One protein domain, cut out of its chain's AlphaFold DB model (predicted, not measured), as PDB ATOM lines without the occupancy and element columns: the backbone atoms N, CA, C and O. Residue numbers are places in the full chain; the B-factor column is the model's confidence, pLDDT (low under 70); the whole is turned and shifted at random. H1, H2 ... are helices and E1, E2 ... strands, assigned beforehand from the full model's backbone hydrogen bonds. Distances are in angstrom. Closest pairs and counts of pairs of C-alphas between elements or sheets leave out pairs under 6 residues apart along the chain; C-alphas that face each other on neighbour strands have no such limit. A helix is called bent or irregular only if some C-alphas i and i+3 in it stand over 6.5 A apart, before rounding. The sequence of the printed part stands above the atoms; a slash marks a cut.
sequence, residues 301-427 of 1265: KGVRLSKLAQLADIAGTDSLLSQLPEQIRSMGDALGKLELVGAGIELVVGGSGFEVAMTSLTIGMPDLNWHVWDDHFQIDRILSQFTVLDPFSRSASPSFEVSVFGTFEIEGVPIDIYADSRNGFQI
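Overview. This is residues 301 to 427 of the 1265 residues of an uncharacterized protein of Paenibacillus sp. SYP-B3998 (UniProt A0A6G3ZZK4). One long, twisted antiparallel sheet makes the body, with the turn of hairpin E2 and E3 at one end, the turn of hairpin E6 and E7 at the other, and E5 and E6 through the middle. The short helices H1 and H2 cover part of one face, and H3 only grazes the sheet; E4 and the bent start of E5 make a small hairpin that turns aside. The printed part has 127 residues with three named helices and seven named strands, in the order E1 H1 H2 H3 E2 E3 E4 E5 E6 E7. The class is mostly strand, and the sheet is branched at E5. The whole is compact, with a radius of gyration of the C-alphas of 15.7 A, yet its spans of 57 by 28 by 25 A only just make a rod.

Arrangement. E1, residues 301 to 305, is the antiparallel neighbour of E2, residues 338 to 350, with N 305 and O 338 2.8 A apart. H1, residues 308 to 315, is on the sheet at a height of 8.1 A, over E3, residues 353 to 365, and runs along it at 8 degrees on the local plane; the closest C-alphas of H1 and E3, of Ala 315 and Thr 359, are 6.2 A apart. H1 is irregular, with C-alphas 310 and 313 7.6 A apart. H2, residues 319 to 323, is on the same face at a height of 9.4 A, and touches H1; their closest C-alphas, of Leu 308 and Leu 320, are 6.5 A apart. H2 and H3, residues 326 to 329, only just touch, with 3 pairs of C-alphas within 8 A, and only at the corner by their link; the closest C-alphas, of Leu 321 and Arg 329, are 6.0 A apart. O i to N i+4 pairs within hydrogen-bond range number 1 of 4 in H1 and 0 of 1 in H2, beside 3 of 5 and 2 of 2 for O i to N i+3; H3 is too short for an O i to N i+4 pair. E2 and E3 form a hairpin, with N 344 and O 360 2.7 A apart. E5, residues 377 to 389, has E3 and E4, residues 370 to 373, on one side and E6, residues 399 to 410, on the other. E4, E5, E6 and E7, residues 413 to 420, form a meander, each strand the antiparallel neighbour of the one before. Within hydrogen-bond range across the neighbour pairs are N 361 and O 386 of E3 and E5 at 2.8 A, N 370 and O 379 of E4 and E5 at 2.8 A, N 385 and O 403 of E5 and E6 at 2.8 A, and N 419 and O 404 of E7 and E6 at 2.8 A.

Along the chain. E1 begins at C-alpha 301, (66.820, -11.330, 34.757). From first to last C-alpha E2 is 34.7 A, E3 36.5 A, E5 31.3 A and E6 35.2 A long. E2 bends by 53 degrees at residue 341 and E5 by 77 degrees at residue 381. E7 ends at C-alpha 420, (89.750, -20.125, 34.713).

Size, cuts and confidence. The two C-alphas farthest apart, of Ser 352 and Glu 411, are 57.0 A apart. The printed part has no cut, and no link is long. The mean pLDDT of the printed part is 81.6; it is under 70 at residues 301 to 302, 332 to 336 and 349 to 354.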
ATOM      1  N   LYS A 301      67.248 -11.476  33.363       69.44
ATOM      2  CA  LYS A 301      66.820 -11.330  34.757       69.44
ATOM      3  C   LYS A 301      65.677 -12.290  35.063       69.44
ATOM      4  O   LYS A 301      64.604 -12.191  34.478       69.44
ATOM      5  N   GLY A 302      65.900 -13.202  36.009       68.38
ATOM      6  CA  GLY A 302      64.878 -14.134  36.500       68.38
ATOM      7  C   GLY A 302      64.656 -15.392  35.652       68.38
ATOM      8  O   GLY A 302      63.705 -16.130  35.914       68.38
ATOM      9  N   VAL A 303      65.519 -15.673  34.668       80.50
ATOM     10  CA  VAL A 303      65.450 -16.899  33.856       80.50
ATOM     11  C   VAL A 303      66.045 -18.067  34.640       80.50
ATOM     12  O   VAL A 303      67.255 -18.153  34.827       80.50
ATOM     13  N   ARG A 304      65.188 -18.983  35.102       82.06
ATOM     14  CA  ARG A 304      65.597 -20.178  35.856       82.06
ATOM     15  C   ARG A 304      65.824 -21.367  34.933       82.06
ATOM     16  O   ARG A 304      64.985 -21.657  34.082       82.06
ATOM     17  N   LEU A 305      66.907 -22.094  35.170       81.38
ATOM     18  CA  LEU A 305      67.246 -23.338  34.487       81.38
ATOM     19  C   LEU A 305      67.129 -24.500  35.476       81.38
ATOM     20  O   LEU A 305      67.509 -24.382  36.639       81.38
ATOM     21  N   SER A 306      66.615 -25.642  35.023       78.75
ATOM     22  CA  SER A 306      66.621 -26.868  35.832       78.75
ATOM     23  C   SER A 306      67.895 -27.690  35.634       78.75
ATOM     24  O   SER A 306      68.189 -28.541  36.461       78.75
ATOM     25  N   LYS A 307      68.614 -27.492  34.518       84.31
ATOM     26  CA  LYS A 307      69.887 -28.167  34.200       84.31
ATOM     27  C   LYS A 307      70.655 -27.424  33.105       84.31
ATOM     28  O   LYS A 307      70.034 -26.860  32.206       84.31
ATOM     29  N   LEU A 308      71.989 -27.510  33.110       85.00
ATOM     30  CA  LEU A 308      72.848 -26.885  32.084       85.00
ATOM     31  C   LEU A 308      72.580 -27.413  30.664       85.00
ATOM     32  O   LEU A 308      72.689 -26.663  29.701       85.00
ATOM     33  N   ALA A 309      72.148 -28.673  30.526       83.31
ATOM     34  CA  ALA A 309      71.816 -29.272  29.230       83.31
ATOM     35  C   ALA A 309      70.652 -28.570  28.494       83.31
ATOM     36  O   ALA A 309      70.460 -28.800  27.305       83.31
ATOM     37  N   GLN A 310      69.872 -27.712  29.168       83.69
ATOM     38  CA  GLN A 310      68.846 -26.880  28.514       83.69
ATOM     39  C   GLN A 310      69.433 -25.790  27.607       83.69
ATOM     40  O   GLN A 310      68.693 -25.199  26.831       83.69
ATOM     41  N   LEU A 311      70.741 -25.533  27.686       84.69
ATOM     42  CA  LEU A 311      71.433 -24.528  26.878       84.69
ATOM     43  C   LEU A 311      72.128 -25.120  25.647       84.69
ATOM     44  O   LEU A 311      72.848 -24.400  24.958       84.69
ATOM     45  N   ALA A 312      71.926 -26.411  25.358       81.56
ATOM     46  CA  ALA A 312      72.619 -27.101  24.273       81.56
ATOM     47  C   ALA A 312      72.389 -26.461  22.897       81.56
ATOM     48  O   ALA A 312      73.304 -26.429  22.083       81.56
ATOM     49  N   ASP A 313      71.208 -25.882  22.669       77.12
ATOM     50  CA  ASP A 313      70.875 -25.203  21.412       77.12
ATOM     51  C   ASP A 313      71.658 -23.893  21.209       77.12
ATOM     52  O   ASP A 313      71.809 -23.441  20.076       77.12
ATOM     53  N   ILE A 314      72.172 -23.292  22.287       76.69
ATOM     54  CA  ILE A 314      73.005 -22.080  22.235       76.69
ATOM     55  C   ILE A 314      74.488 -22.457  22.280       76.69
ATOM     56  O   ILE A 314      75.271 -21.931  21.503       76.69
ATOM     57  N   ALA A 315      74.871 -23.402  23.141       80.38
ATOM     58  CA  ALA A 315      76.253 -23.865  23.273       80.38
ATOM     59  C   ALA A 315      76.712 -24.796  22.136       80.38
ATOM     60  O   ALA A 315      77.887 -25.144  22.069       80.38
ATOM     61  N   GLY A 316      75.792 -25.293  21.302       78.44
ATOM     62  CA  GLY A 316      76.071 -26.326  20.298       78.44
ATOM     63  C   GLY A 316      76.414 -27.707  20.877       78.44
ATOM     64  O   GLY A 316      76.825 -28.606  20.146       78.44
ATOM     65  N   THR A 317      76.257 -27.892  22.192       81.12
ATOM     66  CA  THR A 317      76.640 -29.102  22.935       81.12
ATOM     67  C   THR A 317      75.903 -29.210  24.276       81.12
ATOM     68  O   THR A 317      75.629 -28.206  24.931       81.12
ATOM     69  N   ASP A 318      75.629 -30.429  24.744       82.44
ATOM     70  CA  ASP A 318      75.096 -30.692  26.090       82.44
ATOM     71  C   ASP A 318      76.199 -30.858  27.158       82.44
ATOM     72  O   ASP A 318      75.912 -31.056  28.343       82.44
ATOM     73  N   SER A 319      77.472 -30.727  26.772       84.19
ATOM     74  CA  SER A 319      78.623 -31.093  27.602       84.19
ATOM     75  C   SER A 319      79.101 -30.009  28.582       84.19
ATOM     76  O   SER A 319      80.150 -30.195  29.204       84.19
ATOM     77  N   LEU A 320      78.376 -28.895  28.755       86.44
ATOM     78  CA  LEU A 320      78.798 -27.758  29.599       86.44
ATOM     79  C   LEU A 320      79.197 -28.186  31.021       86.44
ATOM     80  O   LEU A 320      80.237 -27.778  31.528       86.44
ATOM     81  N   LEU A 321      78.436 -29.096  31.639       87.25
ATOM     82  CA  LEU A 321      78.721 -29.610  32.985       87.25
ATOM     83  C   LEU A 321      80.110 -30.263  33.097       87.25
ATOM     84  O   LEU A 321      80.756 -30.188  34.140       87.25
ATOM     85  N   SER A 322      80.594 -30.899  32.028       86.94
ATOM     86  CA  SER A 322      81.892 -31.590  32.051       86.94
ATOM     87  C   SER A 322      83.089 -30.633  32.048       86.94
ATOM     88  O   SER A 322      84.192 -31.068  32.382       86.94
ATOM     89  N   GLN A 323      82.852 -29.356  31.722       89.69
ATOM     90  CA  GLN A 323      83.863 -28.304  31.644       89.69
ATOM     91  C   GLN A 323      84.083 -27.571  32.975       89.69
ATOM     92  O   GLN A 323      85.032 -26.810  33.086       89.69
ATOM     93  N   LEU A 324      83.233 -27.789  33.984       89.00
ATOM     94  CA  LEU A 324      83.364 -27.175  35.311       89.00
ATOM     95  C   LEU A 324      84.448 -27.856  36.178       89.00
ATOM     96  O   LEU A 324      84.781 -29.024  35.933       89.00
ATOM     97  N   PRO A 325      84.964 -27.178  37.231       84.81
ATOM     98  CA  PRO A 325      85.868 -27.782  38.214       84.81
ATOM     99  C   PRO A 325      85.301 -29.085  38.790       84.81
ATOM    100  O   PRO A 325      84.091 -29.196  38.990       84.81
ATOM    101  N   GLU A 326      86.157 -30.062  39.112       82.38
ATOM    102  CA  GLU A 326      85.734 -31.400  39.561       82.38
ATOM    103  C   GLU A 326      84.753 -31.359  40.742       82.38
ATOM    104  O   GLU A 326      83.774 -32.105  40.745       82.38
ATOM    105  N   GLN A 327      84.966 -30.454  41.700       77.81
ATOM    106  CA  GLN A 327      84.105 -30.275  42.870       77.81
ATOM    107  C   GLN A 327      82.699 -29.794  42.481       77.81
ATOM    108  O   GLN A 327      81.722 -30.340  42.982       77.81
ATOM    109  N   ILE A 328      82.579 -28.856  41.535       84.19
ATOM    110  CA  ILE A 328      81.280 -28.364  41.042       84.19
ATOM    111  C   ILE A 328      80.627 -29.423  40.143       84.19
ATOM    112  O   ILE A 328      79.453 -29.754  40.299       84.19
ATOM    113  N   ARG A 329      81.411 -30.041  39.252       83.00
ATOM    114  CA  ARG A 329      80.970 -31.127  38.368       83.00
ATOM    115  C   ARG A 329      80.422 -32.324  39.151       83.00
ATOM    116  O   ARG A 329      79.443 -32.927  38.720       83.00
ATOM    117  N   SER A 330      81.033 -32.665  40.290       79.12
ATOM    118  CA  SER A 330      80.613 -33.789  41.146       79.12
ATOM    119  C   SER A 330      79.205 -33.622  41.729       79.12
ATOM    120  O   SER A 330      78.561 -34.619  42.054       79.12
ATOM    121  N   MET A 331      78.698 -32.386  41.788       73.56
ATOM    122  CA  MET A 331      77.338 -32.080  42.232       73.56
ATOM    123  C   MET A 331      76.294 -32.286  41.124       73.56
ATOM    124  O   MET A 331      75.110 -32.419  41.423       73.56
ATOM    125  N   GLY A 332      76.715 -32.397  39.858       69.75
ATOM    126  CA  GLY A 332      75.869 -32.808  38.735       69.75
ATOM    127  C   GLY A 332      74.590 -31.978  38.565       69.75
ATOM    128  O   GLY A 332      74.625 -30.754  38.597       69.75
ATOM    129  N   ASP A 333      73.446 -32.654  38.409       65.44
ATOM    130  CA  ASP A 333      72.114 -32.024  38.338       65.44
ATOM    131  C   ASP A 333      71.596 -31.537  39.711       65.44
ATOM    132  O   ASP A 333      70.530 -30.930  39.790       65.44
ATOM    133  N   ALA A 334      72.321 -31.793  40.808       62.81
ATOM    134  CA  ALA A 334      71.954 -31.346  42.154       62.81
ATOM    135  C   ALA A 334      72.434 -29.914  42.470       62.81
ATOM    136  O   ALA A 334      72.328 -29.475  43.617       62.81
ATOM    137  N   LEU A 335      72.947 -29.185  41.469       66.75
ATOM    138  CA  LEU A 335      73.309 -27.765  41.527       66.75
ATOM    139  C   LEU A 335      72.063 -26.872  41.727       66.75
ATOM    140  O   LEU A 335      71.686 -26.135  40.827       66.75
ATOM    141  N   GLY A 336      71.416 -26.949  42.894       64.25
ATOM    142  CA  GLY A 336      70.395 -26.014  43.395       64.25
ATOM    143  C   GLY A 336      69.476 -25.355  42.351       64.25
ATOM    144  O   GLY A 336      68.921 -26.008  41.465       64.25
ATOM    145  N   LYS A 337      69.267 -24.040  42.504       79.38
ATOM    146  CA  LYS A 337      68.662 -23.173  41.483       79.38
ATOM    147  C   LYS A 337      69.758 -22.673  40.542       79.38
ATOM    148  O   LYS A 337      70.667 -21.989  40.999       79.38
ATOM    149  N   LEU A 338      69.640 -22.966  39.247       86.44
ATOM    150  CA  LEU A 338      70.469 -22.359  38.205       86.44
ATOM    151  C   LEU A 338      69.736 -21.167  37.589       86.44
ATOM    152  O   LEU A 338      68.528 -21.235  37.339       86.44
ATOM    153  N   GLU A 339      70.464 -20.098  37.298       88.44
ATOM    154  CA  GLU A 339      69.915 -18.902  36.656       88.44
ATOM    155  C   GLU A 339      70.746 -18.541  35.423       88.44
ATOM    156  O   GLU A 339      71.970 -18.464  35.501       88.44
ATOM    157  N   LEU A 340      70.103 -18.334  34.272       86.62
ATOM    158  CA  LEU A 340      70.772 -17.726  33.122       86.62
ATOM    159  C   LEU A 340      70.856 -16.224  33.395       86.62
ATOM    160  O   LEU A 340      69.823 -15.562  33.490       86.62
ATOM    161  N   VAL A 341      72.077 -15.717  33.548       85.19
ATOM    162  CA  VAL A 341      72.360 -14.311  33.886       85.19
ATOM    163  C   VAL A 341      72.745 -13.523  32.636       85.19
ATOM    164  O   VAL A 341      72.348 -12.372  32.466       85.19
ATOM    165  N   GLY A 342      73.466 -14.161  31.718       84.94
ATOM    166  CA  GLY A 342      73.902 -13.547  30.469       84.94
ATOM    167  C   GLY A 342      74.069 -14.584  29.370       84.94
ATOM    168  O   GLY A 342      74.421 -15.731  29.646       84.94
ATOM    169  N   ALA A 343      73.847 -14.177  28.128       84.00
ATOM    170  CA  ALA A 343      74.256 -14.944  26.959       84.00
ATOM    171  C   ALA A 343      74.839 -14.009  25.900       84.00
ATOM    172  O   ALA A 343      74.395 -12.873  25.752       84.00
ATOM    173  N   GLY A 344      75.828 -14.494  25.165       82.75
ATOM    174  CA  GLY A 344      76.496 -13.773  24.098       82.75
ATOM    175  C   GLY A 344      76.596 -14.621  22.841       82.75
ATOM    176  O   GLY A 344      76.726 -15.841  22.931       82.75
ATOM    177  N   ILE A 345      76.547 -13.980  21.679       80.62
ATOM    178  CA  ILE A 345      76.827 -14.601  20.385       80.62
ATOM    179  C   ILE A 345      77.758 -13.669  19.625       80.62
ATOM    180  O   ILE A 345      77.419 -12.515  19.384       80.62
ATOM    181  N   GLU A 346      78.914 -14.176  19.232       81.69
ATOM    182  CA  GLU A 346      79.824 -13.490  18.330       81.69
ATOM    183  C   GLU A 346      79.565 -13.930  16.899       81.69
ATOM    184  O   GLU A 346      79.594 -15.120  16.575       81.69
ATOM    185  N   LEU A 347      79.308 -12.947  16.046       75.69
ATOM    186  CA  LEU A 347      79.117 -13.126  14.621       75.69
ATOM    187  C   LEU A 347      80.342 -12.604  13.883       75.69
ATOM    188  O   LEU A 347      80.709 -11.442  14.039       75.69
ATOM    189  N   VAL A 348      80.918 -13.434  13.023       73.44
ATOM    190  CA  VAL A 348      82.021 -13.051  12.136       73.44
ATOM    191  C   VAL A 348      81.554 -13.076  10.688       73.44
ATOM    192  O   VAL A 348      80.720 -13.900  10.296       73.44
ATOM    193  N   VAL A 349      82.064 -12.152   9.874       66.12
ATOM    194  CA  VAL A 349      81.741 -12.094   8.444       66.12
ATOM    195  C   VAL A 349      82.627 -13.083   7.682       66.12
ATOM    196  O   VAL A 349      83.801 -12.820   7.427       66.12
ATOM    197  N   GLY A 350      82.058 -14.228   7.304       63.72
ATOM    198  CA  GLY A 350      82.701 -15.242   6.470       63.72
ATOM    199  C   GLY A 350      82.449 -15.042   4.970       63.72
ATOM    200  O   GLY A 350      81.673 -14.190   4.535       63.72
ATOM    201  N   GLY A 351      83.061 -15.894   4.140       58.03
ATOM    202  CA  GLY A 351      82.942 -15.836   2.673       58.03
ATOM    203  C   GLY A 351      81.540 -16.126   2.108       58.03
ATOM    204  O   GLY A 351      81.337 -15.997   0.901       58.03
ATOM    205  N   SER A 352      80.581 -16.528   2.952       57.66
ATOM    206  CA  SER A 352      79.202 -16.862   2.563       57.66
ATOM    207  C   SER A 352      78.110 -16.147   3.376       57.66
ATOM    208  O   SER A 352      76.925 -16.407   3.160       57.66
ATOM    209  N   GLY A 353      78.486 -15.220   4.265       65.88
ATOM    210  CA  GLY A 353      77.577 -14.526   5.182       65.88
ATOM    211  C   GLY A 353      78.107 -14.517   6.617       65.88
ATOM    212  O   GLY A 353      79.292 -14.746   6.839       65.88
ATOM    213  N   PHE A 354      77.232 -14.246   7.587       66.94
ATOM    214  CA  PHE A 354      77.585 -14.310   9.007       66.94
ATOM    215  C   PHE A 354      77.677 -15.759   9.491       66.94
ATOM    216  O   PHE A 354      76.771 -16.558   9.247       66.94
ATOM    217  N   GLU A 355      78.740 -16.068  10.225       76.94
ATOM    218  CA  GLU A 355      78.922 -17.325  10.951       76.94
ATOM    219  C   GLU A 355      79.038 -17.022  12.450       76.94
ATOM    220  O   GLU A 355      79.538 -15.967  12.839       76.94
ATOM    221  N   VAL A 356      78.543 -17.922  13.303       78.38
ATOM    222  CA  VAL A 356      78.700 -17.792  14.758       78.38
ATOM    223  C   VAL A 356      80.068 -18.350  15.138       78.38
ATOM    224  O   VAL A 356      80.245 -19.569  15.140       78.38
ATOM    225  N   ALA A 357      81.012 -17.467  15.460       82.06
ATOM    226  CA  ALA A 357      82.356 -17.857  15.889       82.06
ATOM    227  C   ALA A 357      82.402 -18.248  17.367       82.06
ATOM    228  O   ALA A 357      83.174 -19.120  17.753       82.06
ATOM    229  N   MET A 358      81.554 -17.641  18.198       86.12
ATOM    230  CA  MET A 358      81.550 -17.882  19.637       86.12
ATOM    231  C   MET A 358      80.141 -17.743  20.207       86.12
ATOM    232  O   MET A 358      79.363 -16.888  19.790       86.12
ATOM    233  N   THR A 359      79.819 -18.553  21.212       85.06
ATOM    234  CA  THR A 359      78.731 -18.255  22.152       85.06
ATOM    235  C   THR A 359      79.292 -18.110  23.558       85.06
ATOM    236  O   THR A 359      80.260 -18.773  23.918       85.06
ATOM    237  N   SER A 360      78.699 -17.238  24.367       88.56
ATOM    238  CA  SER A 360      79.017 -17.107  25.787       88.56
ATOM    239  C   SER A 360      77.755 -17.328  26.613       88.56
ATOM    240  O   SER A 360      76.680 -16.879  26.230       88.56
ATOM    241  N   LEU A 361      77.850 -18.032  27.735       87.62
ATOM    242  CA  LEU A 361      76.733 -18.325  28.631       87.62
ATOM    243  C   LEU A 361      77.187 -18.083  30.065       87.62
ATOM    244  O   LEU A 361      78.087 -18.763  30.540       87.62
ATOM    245  N   THR A 362      76.556 -17.148  30.771       89.88
ATOM    246  CA  THR A 362      76.840 -16.866  32.184       89.88
ATOM    247  C   THR A 362      75.733 -17.447  33.054       89.88
ATOM    248  O   THR A 362      74.577 -17.031  32.948       89.88
ATOM    249  N   ILE A 363      76.090 -18.403  33.914       89.19
ATOM    250  CA  ILE A 363      75.163 -19.156  34.762       89.19
ATOM    251  C   ILE A 363      75.400 -18.831  36.229       89.19
ATOM    252  O   ILE A 363      76.479 -19.087  36.754       89.19
ATOM    253  N   GLY A 364      74.373 -18.313  36.894       88.50
ATOM    254  CA  GLY A 364      74.335 -18.139  38.340       88.50
ATOM    255  C   GLY A 364      73.997 -19.439  39.058       88.50
ATOM    256  O   GLY A 364      73.076 -20.159  38.667       88.50
ATOM    257  N   MET A 365      74.736 -19.710  40.131       88.19
ATOM    258  CA  MET A 365      74.561 -20.840  41.047       88.19
ATOM    259  C   MET A 365      74.454 -20.310  42.492       88.19
ATOM    260  O   MET A 365      75.309 -20.607  43.324       88.19
ATOM    261  N   PRO A 366      73.438 -19.486  42.816       79.81
ATOM    262  CA  PRO A 366      73.372 -18.726  44.070       79.81
ATOM    263  C   PRO A 366      73.338 -19.581  45.347       79.81
ATOM    264  O   PRO A 366      73.749 -19.098  46.395       79.81
ATOM    265  N   ASP A 367      72.866 -20.828  45.267       81.00
ATOM    266  CA  ASP A 367      72.767 -21.744  46.414       81.00
ATOM    267  C   ASP A 367      74.020 -22.645  46.572       81.00
ATOM    268  O   ASP A 367      74.043 -23.535  47.426       81.00
ATOM    269  N   LEU A 368      75.048 -22.467  45.732       83.81
ATOM    270  CA  LEU A 368      76.258 -23.291  45.728       83.81
ATOM    271  C   LEU A 368      77.354 -22.695  46.624       83.81
ATOM    272  O   LEU A 368      77.763 -21.555  46.425       83.81
ATOM    273  N   ASN A 369      77.884 -23.518  47.534       82.88
ATOM    274  CA  ASN A 369      79.091 -23.229  48.313       82.88
ATOM    275  C   ASN A 369      80.241 -24.112  47.820       82.88
ATOM    276  O   ASN A 369      80.187 -25.340  47.943       82.88
ATOM    277  N   TRP A 370      81.287 -23.506  47.267       84.44
ATOM    278  CA  TRP A 370      82.453 -24.222  46.760       84.44
ATOM    279  C   TRP A 370      83.593 -24.183  47.779       84.44
ATOM    280  O   TRP A 370      84.248 -23.162  47.974       84.44
ATOM    281  N   HIS A 371      83.830 -25.326  48.424       84.12
ATOM    282  CA  HIS A 371      84.939 -25.529  49.359       84.12
ATOM    283  C   HIS A 371      86.211 -25.903  48.592       84.12
ATOM    284  O   HIS A 371      86.314 -26.988  48.011       84.12
ATOM    285  N   VAL A 372      87.177 -24.990  48.571       81.62
ATOM    286  CA  VAL A 372      88.390 -25.113  47.744       81.62
ATOM    287  C   VAL A 372      89.567 -25.651  48.553       81.62
ATOM    288  O   VAL A 372      90.395 -26.416  48.045       81.62
ATOM    289  N   TRP A 373      89.642 -25.250  49.820       82.50
ATOM    290  CA  TRP A 373      90.689 -25.640  50.752       82.50
ATOM    291  C   TRP A 373      90.096 -25.818  52.145       82.50
ATOM    292  O   TRP A 373      90.031 -24.867  52.925       82.50
ATOM    293  N   ASP A 374      89.635 -27.036  52.429       77.56
ATOM    294  CA  ASP A 374      88.901 -27.361  53.655       77.56
ATOM    295  C   ASP A 374      87.807 -26.295  53.919       77.56
ATOM    296  O   ASP A 374      87.069 -25.946  52.993       77.56
ATOM    297  N   ASP A 375      87.738 -25.732  55.127       75.56
ATOM    298  CA  ASP A 375      86.818 -24.635  55.476       75.56
ATOM    299  C   ASP A 375      87.462 -23.233  55.367       75.56
ATOM    300  O   ASP A 375      86.837 -22.234  55.708       75.56
ATOM    301  N   HIS A 376      88.714 -23.126  54.903       76.75
ATOM    302  CA  HIS A 376      89.465 -21.856  54.895       76.75
ATOM    303  C   HIS A 376      89.087 -20.945  53.717       76.75
ATOM    304  O   HIS A 376      89.171 -19.721  53.828       76.75
ATOM    305  N   PHE A 377      88.690 -21.539  52.588       84.94
ATOM    306  CA  PHE A 377      88.209 -20.825  51.403       84.94
ATOM    307  C   PHE A 377      86.904 -21.462  50.922       84.94
ATOM    308  O   PHE A 377      86.915 -22.423  50.143       84.94
ATOM    309  N   GLN A 378      85.789 -20.925  51.418       87.00
ATOM    310  CA  GLN A 378      84.437 -21.239  50.967       87.00
ATOM    311  C   GLN A 378      83.954 -20.119  50.044       87.00
ATOM    312  O   GLN A 378      83.759 -18.995  50.497       87.00
ATOM    313  N   ILE A 379      83.775 -20.427  48.760       87.50
ATOM    314  CA  ILE A 379      83.287 -19.475  47.759       87.50
ATOM    315  C   ILE A 379      81.763 -19.588  47.658       87.50
ATOM    316  O   ILE A 379      81.235 -20.686  47.480       87.50
ATOM    317  N   ASP A 380      81.074 -18.458  47.739       84.69
ATOM    318  CA  ASP A 380      79.636 -18.295  47.563       84.69
ATOM    319  C   ASP A 380      79.311 -17.429  46.326       84.69
ATOM    320  O   ASP A 380      80.200 -16.999  45.583       84.69
ATOM    321  N   ARG A 381      78.009 -17.230  46.057       83.62
ATOM    322  CA  ARG A 381      77.484 -16.402  44.945       83.62
ATOM    323  C   ARG A 381      78.102 -16.746  43.583       83.62
ATOM    324  O   ARG A 381      78.435 -15.868  42.789       83.62
ATOM    325  N   ILE A 382      78.243 -18.039  43.316       88.12
ATOM    326  CA  ILE A 382      79.039 -18.533  42.195       88.12
ATOM    327  C   ILE A 382      78.377 -18.216  40.853       88.12
ATOM    328  O   ILE A 382      77.190 -18.477  40.648       88.12
ATOM    329  N   LEU A 383      79.173 -17.704  39.918       89.56
ATOM    330  CA  LEU A 383      78.829 -17.518  38.512       89.56
ATOM    331  C   LEU A 383      79.800 -18.338  37.667       89.56
ATOM    332  O   LEU A 383      81.002 -18.315  37.901       89.56
ATOM    333  N   SER A 384      79.307 -19.060  36.669       89.88
ATOM    334  CA  SER A 384      80.148 -19.734  35.677       89.88
ATOM    335  C   SER A 384      79.855 -19.177  34.296       89.88
ATOM    336  O   SER A 384      78.741 -19.320  33.796       89.88
ATOM    337  N   GLN A 385      80.851 -18.546  33.688       91.19
ATOM    338  CA  GLN A 385      80.820 -18.128  32.300       91.19
ATOM    339  C   GLN A 385      81.454 -19.213  31.437       91.19
ATOM    340  O   GLN A 385      82.625 -19.541  31.596       91.19
ATOM    341  N   PHE A 386      80.675 -19.760  30.518       89.56
ATOM    342  CA  PHE A 386      81.135 -20.659  29.475       89.56
ATOM    343  C   PHE A 386      81.314 -19.853  28.204       89.56
ATOM    344  O   PHE A 386      80.351 -19.271  27.714       89.56
ATOM    345  N   THR A 387      82.512 -19.854  27.654       89.19
ATOM    346  CA  THR A 387      82.813 -19.359  26.319       89.19
ATOM    347  C   THR A 387      83.029 -20.565  25.423       89.19
ATOM    348  O   THR A 387      83.922 -21.373  25.667       89.19
ATOM    349  N   VAL A 388      82.174 -20.716  24.419       87.31
ATOM    350  CA  VAL A 388      82.198 -21.825  23.471       87.31
ATOM    351  C   VAL A 388      82.594 -21.286  22.109       87.31
ATOM    352  O   VAL A 388      81.812 -20.572  21.481       87.31
ATOM    353  N   LEU A 389      83.797 -21.625  21.659       85.75
ATOM    354  CA  LEU A 389      84.291 -21.275  20.330       85.75
ATOM    355  C   LEU A 389      83.827 -22.318  19.312       85.75
ATOM    356  O   LEU A 389      83.769 -23.515  19.617       85.75
ATOM    357  N   ASP A 390      83.520 -21.848  18.105       84.12
ATOM    358  CA  ASP A 390      83.005 -22.624  16.981       84.12
ATOM    359  C   ASP A 390      81.799 -23.525  17.340       84.12
ATOM    360  O   ASP A 390      81.752 -24.690  16.924       84.12
ATOM    361  N   PRO A 391      80.789 -23.027  18.091       81.12
ATOM    362  CA  PRO A 391      79.758 -23.867  18.710       81.12
ATOM    363  C   PRO A 391      78.935 -24.666  17.689       81.12
ATOM    364  O   PRO A 391      78.469 -25.763  17.984       81.12
ATOM    365  N   PHE A 392      78.782 -24.153  16.464       83.06
ATOM    366  CA  PHE A 392      77.985 -24.783  15.406       83.06
ATOM    367  C   PHE A 392      78.820 -25.263  14.207       83.06
ATOM    368  O   PHE A 392      78.259 -25.589  13.152       83.06
ATOM    369  N   SER A 393      80.150 -25.301  14.338       78.31
ATOM    370  CA  SER A 393      81.029 -25.721  13.248       78.31
ATOM    371  C   SER A 393      80.794 -27.185  12.878       78.31
ATOM    372  O   SER A 393      80.735 -28.076  13.720       78.31
ATOM    373  N   ARG A 394      80.678 -27.460  11.574       72.75
ATOM    374  CA  ARG A 394      80.575 -28.838  11.058       72.75
ATOM    375  C   ARG A 394      81.936 -29.528  10.934       72.75
ATOM    376  O   ARG A 394      81.975 -30.731  10.681       72.75
ATOM    377  N   SER A 395      83.029 -28.773  11.043       72.19
ATOM    378  CA  SER A 395      84.402 -29.232  10.792       72.19
ATOM    379  C   SER A 395      85.289 -29.272  12.036       72.19
ATOM    380  O   SER A 395      86.346 -29.899  11.981       72.19
ATOM    381  N   ALA A 396      84.879 -28.643  13.139       73.06
ATOM    382  CA  ALA A 396      85.599 -28.637  14.409       73.06
ATOM    383  C   ALA A 396      84.648 -28.979  15.563       73.06
ATOM    384  O   ALA A 396      83.468 -28.649  15.515       73.06
ATOM    385  N   SER A 397      85.164 -29.656  16.590       78.38
ATOM    386  CA  SER A 397      84.435 -29.793  17.853       78.38
ATOM    387  C   SER A 397      84.454 -28.455  18.596       78.38
ATOM    388  O   SER A 397      85.496 -27.795  18.564       78.38
ATOM    389  N   PRO A 398      83.379 -28.092  19.320       82.94
ATOM    390  CA  PRO A 398      83.380 -26.898  20.153       82.94
ATOM    391  C   PRO A 398      84.539 -26.931  21.151       82.94
ATOM    392  O   PRO A 398      84.804 -27.971  21.768       82.94
ATOM    393  N   SER A 399      85.227 -25.803  21.311       85.19
ATOM    394  CA  SER A 399      86.238 -25.636  22.359       85.19
ATOM    395  C   SER A 399      85.726 -24.690  23.439       85.19
ATOM    396  O   SER A 399      84.896 -23.826  23.165       85.19
ATOM    397  N   PHE A 400      86.169 -24.904  24.678       85.69
ATOM    398  CA  PHE A 400      85.603 -24.245  25.850       85.69
ATOM    399  C   PHE A 400      86.672 -23.477  26.614       85.69
ATOM    400  O   PHE A 400      87.710 -24.035  26.976       85.69
ATOM    401  N   GLU A 401      86.355 -22.237  26.950       88.44
ATOM    402  CA  GLU A 401      86.965 -21.526  28.066       88.44
ATOM    403  C   GLU A 401      85.891 -21.343  29.138       88.44
ATOM    404  O   GLU A 401      84.770 -20.934  28.840       88.44
ATOM    405  N   VAL A 402      86.197 -21.705  30.382       89.62
ATOM    406  CA  VAL A 402      85.252 -21.569  31.492       89.62
ATOM    407  C   VAL A 402      85.871 -20.714  32.572       89.62
ATOM    408  O   VAL A 402      86.905 -21.074  33.133       89.62
ATOM    409  N   SER A 403      85.192 -19.624  32.900       90.00
ATOM    410  CA  SER A 403      85.546 -18.746  34.004       90.00
ATOM    411  C   SER A 403      84.534 -18.911  35.129       90.00
ATOM    412  O   SER A 403      83.327 -18.841  34.907       90.00
ATOM    413  N   VAL A 404      85.018 -19.140  36.344       89.00
ATOM    414  CA  VAL A 404      84.211 -19.206  37.560       89.00
ATOM    415  C   VAL A 404      84.508 -17.970  38.395       89.00
ATOM    416  O   VAL A 404      85.660 -17.696  38.725       89.00
ATOM    417  N   PHE A 405      83.454 -17.248  38.742       88.75
ATOM    418  CA  PHE A 405      83.479 -16.096  39.628       88.75
ATOM    419  C   PHE A 405      82.696 -16.424  40.896       88.75
ATOM    420  O   PHE A 405      81.839 -17.311  40.898       88.75
ATOM    421  N   GLY A 406      82.965 -15.695  41.965       88.00
ATOM    422  CA  GLY A 406      82.231 -15.801  43.219       88.00
ATOM    423  C   GLY A 406      82.823 -14.865  44.257       88.00
ATOM    424  O   GLY A 406      83.690 -14.053  43.936       88.00
ATOM    425  N   THR A 407      82.388 -15.013  45.496       85.50
ATOM    426  CA  THR A 407      82.890 -14.237  46.631       85.50
ATOM    427  C   THR A 407      83.269 -15.156  47.778       85.50
ATOM    428  O   THR A 407      82.707 -16.232  47.928       85.50
ATOM    429  N   PHE A 408      84.239 -14.767  48.594       87.25
ATOM    430  CA  PHE A 408      84.450 -15.375  49.910       87.25
ATOM    431  C   PHE A 408      84.792 -14.297  50.930       87.25
ATOM    432  O   PHE A 408      85.124 -13.174  50.563       87.25
ATOM    433  N   GLU A 409      84.717 -14.631  52.212       84.81
ATOM    434  CA  GLU A 409      84.954 -13.683  53.297       84.81
ATOM    435  C   GLU A 409      86.300 -13.950  53.990       84.81
ATOM    436  O   GLU A 409      86.604 -15.089  54.347       84.81
ATOM    437  N   ILE A 410      87.094 -12.896  54.217       83.81
ATOM    438  CA  ILE A 410      88.236 -12.899  55.147       83.81
ATOM    439  C   ILE A 410      87.968 -11.853  56.225       83.81
ATOM    440  O   ILE A 410      87.914 -10.664  55.927       83.81
ATOM    441  N   GLU A 411      87.841 -12.280  57.486       81.69
ATOM    442  CA  GLU A 411      87.653 -11.388  58.649       81.69
ATOM    443  C   GLU A 411      86.512 -10.354  58.469       81.69
ATOM    444  O   GLU A 411      86.649  -9.196  58.862       81.69
ATOM    445  N   GLY A 412      85.378 -10.740  57.869       79.44
ATOM    446  CA  GLY A 412      84.260  -9.824  57.599       79.44
ATOM    447  C   GLY A 412      84.351  -9.046  56.285       79.44
ATOM    448  O   GLY A 412      83.421  -8.305  55.964       79.44
ATOM    449  N   VAL A 413      85.442  -9.189  55.524       83.44
ATOM    450  CA  VAL A 413      85.648  -8.500  54.245       83.44
ATOM    451  C   VAL A 413      85.324  -9.446  53.084       83.44
ATOM    452  O   VAL A 413      86.005 -10.466  52.946       83.44
ATOM    453  N   PRO A 414      84.321  -9.136  52.239       83.50
ATOM    454  CA  PRO A 414      84.039  -9.914  51.040       83.50
ATOM    455  C   PRO A 414      85.116  -9.674  49.974       83.50
ATOM    456  O   PRO A 414      85.524  -8.538  49.728       83.50
ATOM    457  N   ILE A 415      85.571 -10.747  49.334       85.12
ATOM    458  CA  ILE A 415      86.610 -10.736  48.306       85.12
ATOM    459  C   ILE A 415      86.092 -11.478  47.081       85.12
ATOM    460  O   ILE A 415      85.791 -12.673  47.155       85.12
ATOM    461  N   ASP A 416      86.009 -10.767  45.958       85.12
ATOM    462  CA  ASP A 416      85.676 -11.352  44.664       85.12
ATOM    463  C   ASP A 416      86.807 -12.265  44.181       85.12
ATOM    464  O   ASP A 416      88.000 -11.968  44.332       85.12
ATOM    465  N   ILE A 417      86.431 -13.386  43.573       87.56
ATOM    466  CA  ILE A 417      87.368 -14.359  43.020       87.56
ATOM    467  C   ILE A 417      87.156 -14.580  41.541       87.56
ATOM    468  O   ILE A 417      86.054 -14.444  41.010       87.56
ATOM    469  N   TYR A 418      88.236 -15.016  40.906       86.25
ATOM    470  CA  TYR A 418      88.271 -15.458  39.528       86.25
ATOM    471  C   TYR A 418      89.070 -16.757  39.398       86.25
ATOM    472  O   TYR A 418      90.211 -16.844  39.858       86.25
ATOM    473  N   ALA A 419      88.503 -17.756  38.730       85.62
ATOM    474  CA  ALA A 419      89.179 -18.992  38.350       85.62
ATOM    475  C   ALA A 419      88.888 -19.328  36.884       85.62
ATOM    476  O   ALA A 419      87.785 -19.087  36.411       85.62
ATOM    477  N   ASP A 420      89.848 -19.910  36.164       83.38
ATOM    478  CA  ASP A 420      89.750 -20.125  34.713       83.38
ATOM    479  C   ASP A 420      90.169 -21.549  34.327       83.38
ATOM    480  O   ASP A 420      91.121 -22.107  34.872       83.38
ATOM    481  N   SER A 421      89.492 -22.168  33.365       84.88
ATOM    482  CA  SER A 421      89.819 -23.524  32.917       84.88
ATOM    483  C   SER A 421      91.240 -23.651  32.345       84.88
ATOM    484  O   SER A 421      91.865 -24.703  32.504       84.88
ATOM    485  N   ARG A 422      91.805 -22.592  31.747       77.38
ATOM    486  CA  ARG A 422      93.161 -22.563  31.161       77.38
ATOM    487  C   ARG A 422      94.266 -22.745  32.192       77.38
ATOM    488  O   ARG A 422      95.333 -23.254  31.854       77.38
ATOM    489  N   ASN A 423      94.023 -22.358  33.444       76.44
ATOM    490  CA  ASN A 423      94.973 -22.526  34.547       76.44
ATOM    491  C   ASN A 423      94.578 -23.665  35.508       76.44
ATOM    492  O   ASN A 423      95.131 -23.776  36.602       76.44
ATOM    493  N   GLY A 424      93.646 -24.532  35.094       80.31
ATOM    494  CA  GLY A 424      93.144 -25.624  35.926       80.31
ATOM    495  C   GLY A 424      92.296 -25.141  37.103       80.31
ATOM    496  O   GLY A 424      92.313 -25.781  38.155       80.31
ATOM    497  N   PHE A 425      91.581 -24.025  36.933       85.81
ATOM    498  CA  PHE A 425      90.760 -23.369  37.954       85.81
ATOM    499  C   PHE A 425      91.547 -22.945  39.196       85.81
ATOM    500  O   PHE A 425      91.072 -23.063  40.327       85.81
ATOM    501  N   GLN A 426      92.759 -22.432  38.988       84.62
ATOM    502  CA  GLN A 426      93.461 -21.696  40.027       84.62
ATOM    503  C   GLN A 426      92.665 -20.432  40.347       84.62
ATOM    504  O   GLN A 426      92.420 -19.594  39.476       84.62
ATOM    505  N   ILE A 427      92.268 -20.322  41.607       87.62
ATOM    506  CA  ILE A 427      91.507 -19.196  42.126       87.62
ATOM    507  C   ILE A 427      92.469 -18.065  42.418       87.62
ATOM    508  O   ILE A 427      93.458 -18.252  43.123       87.62
TER     509      ILE A 427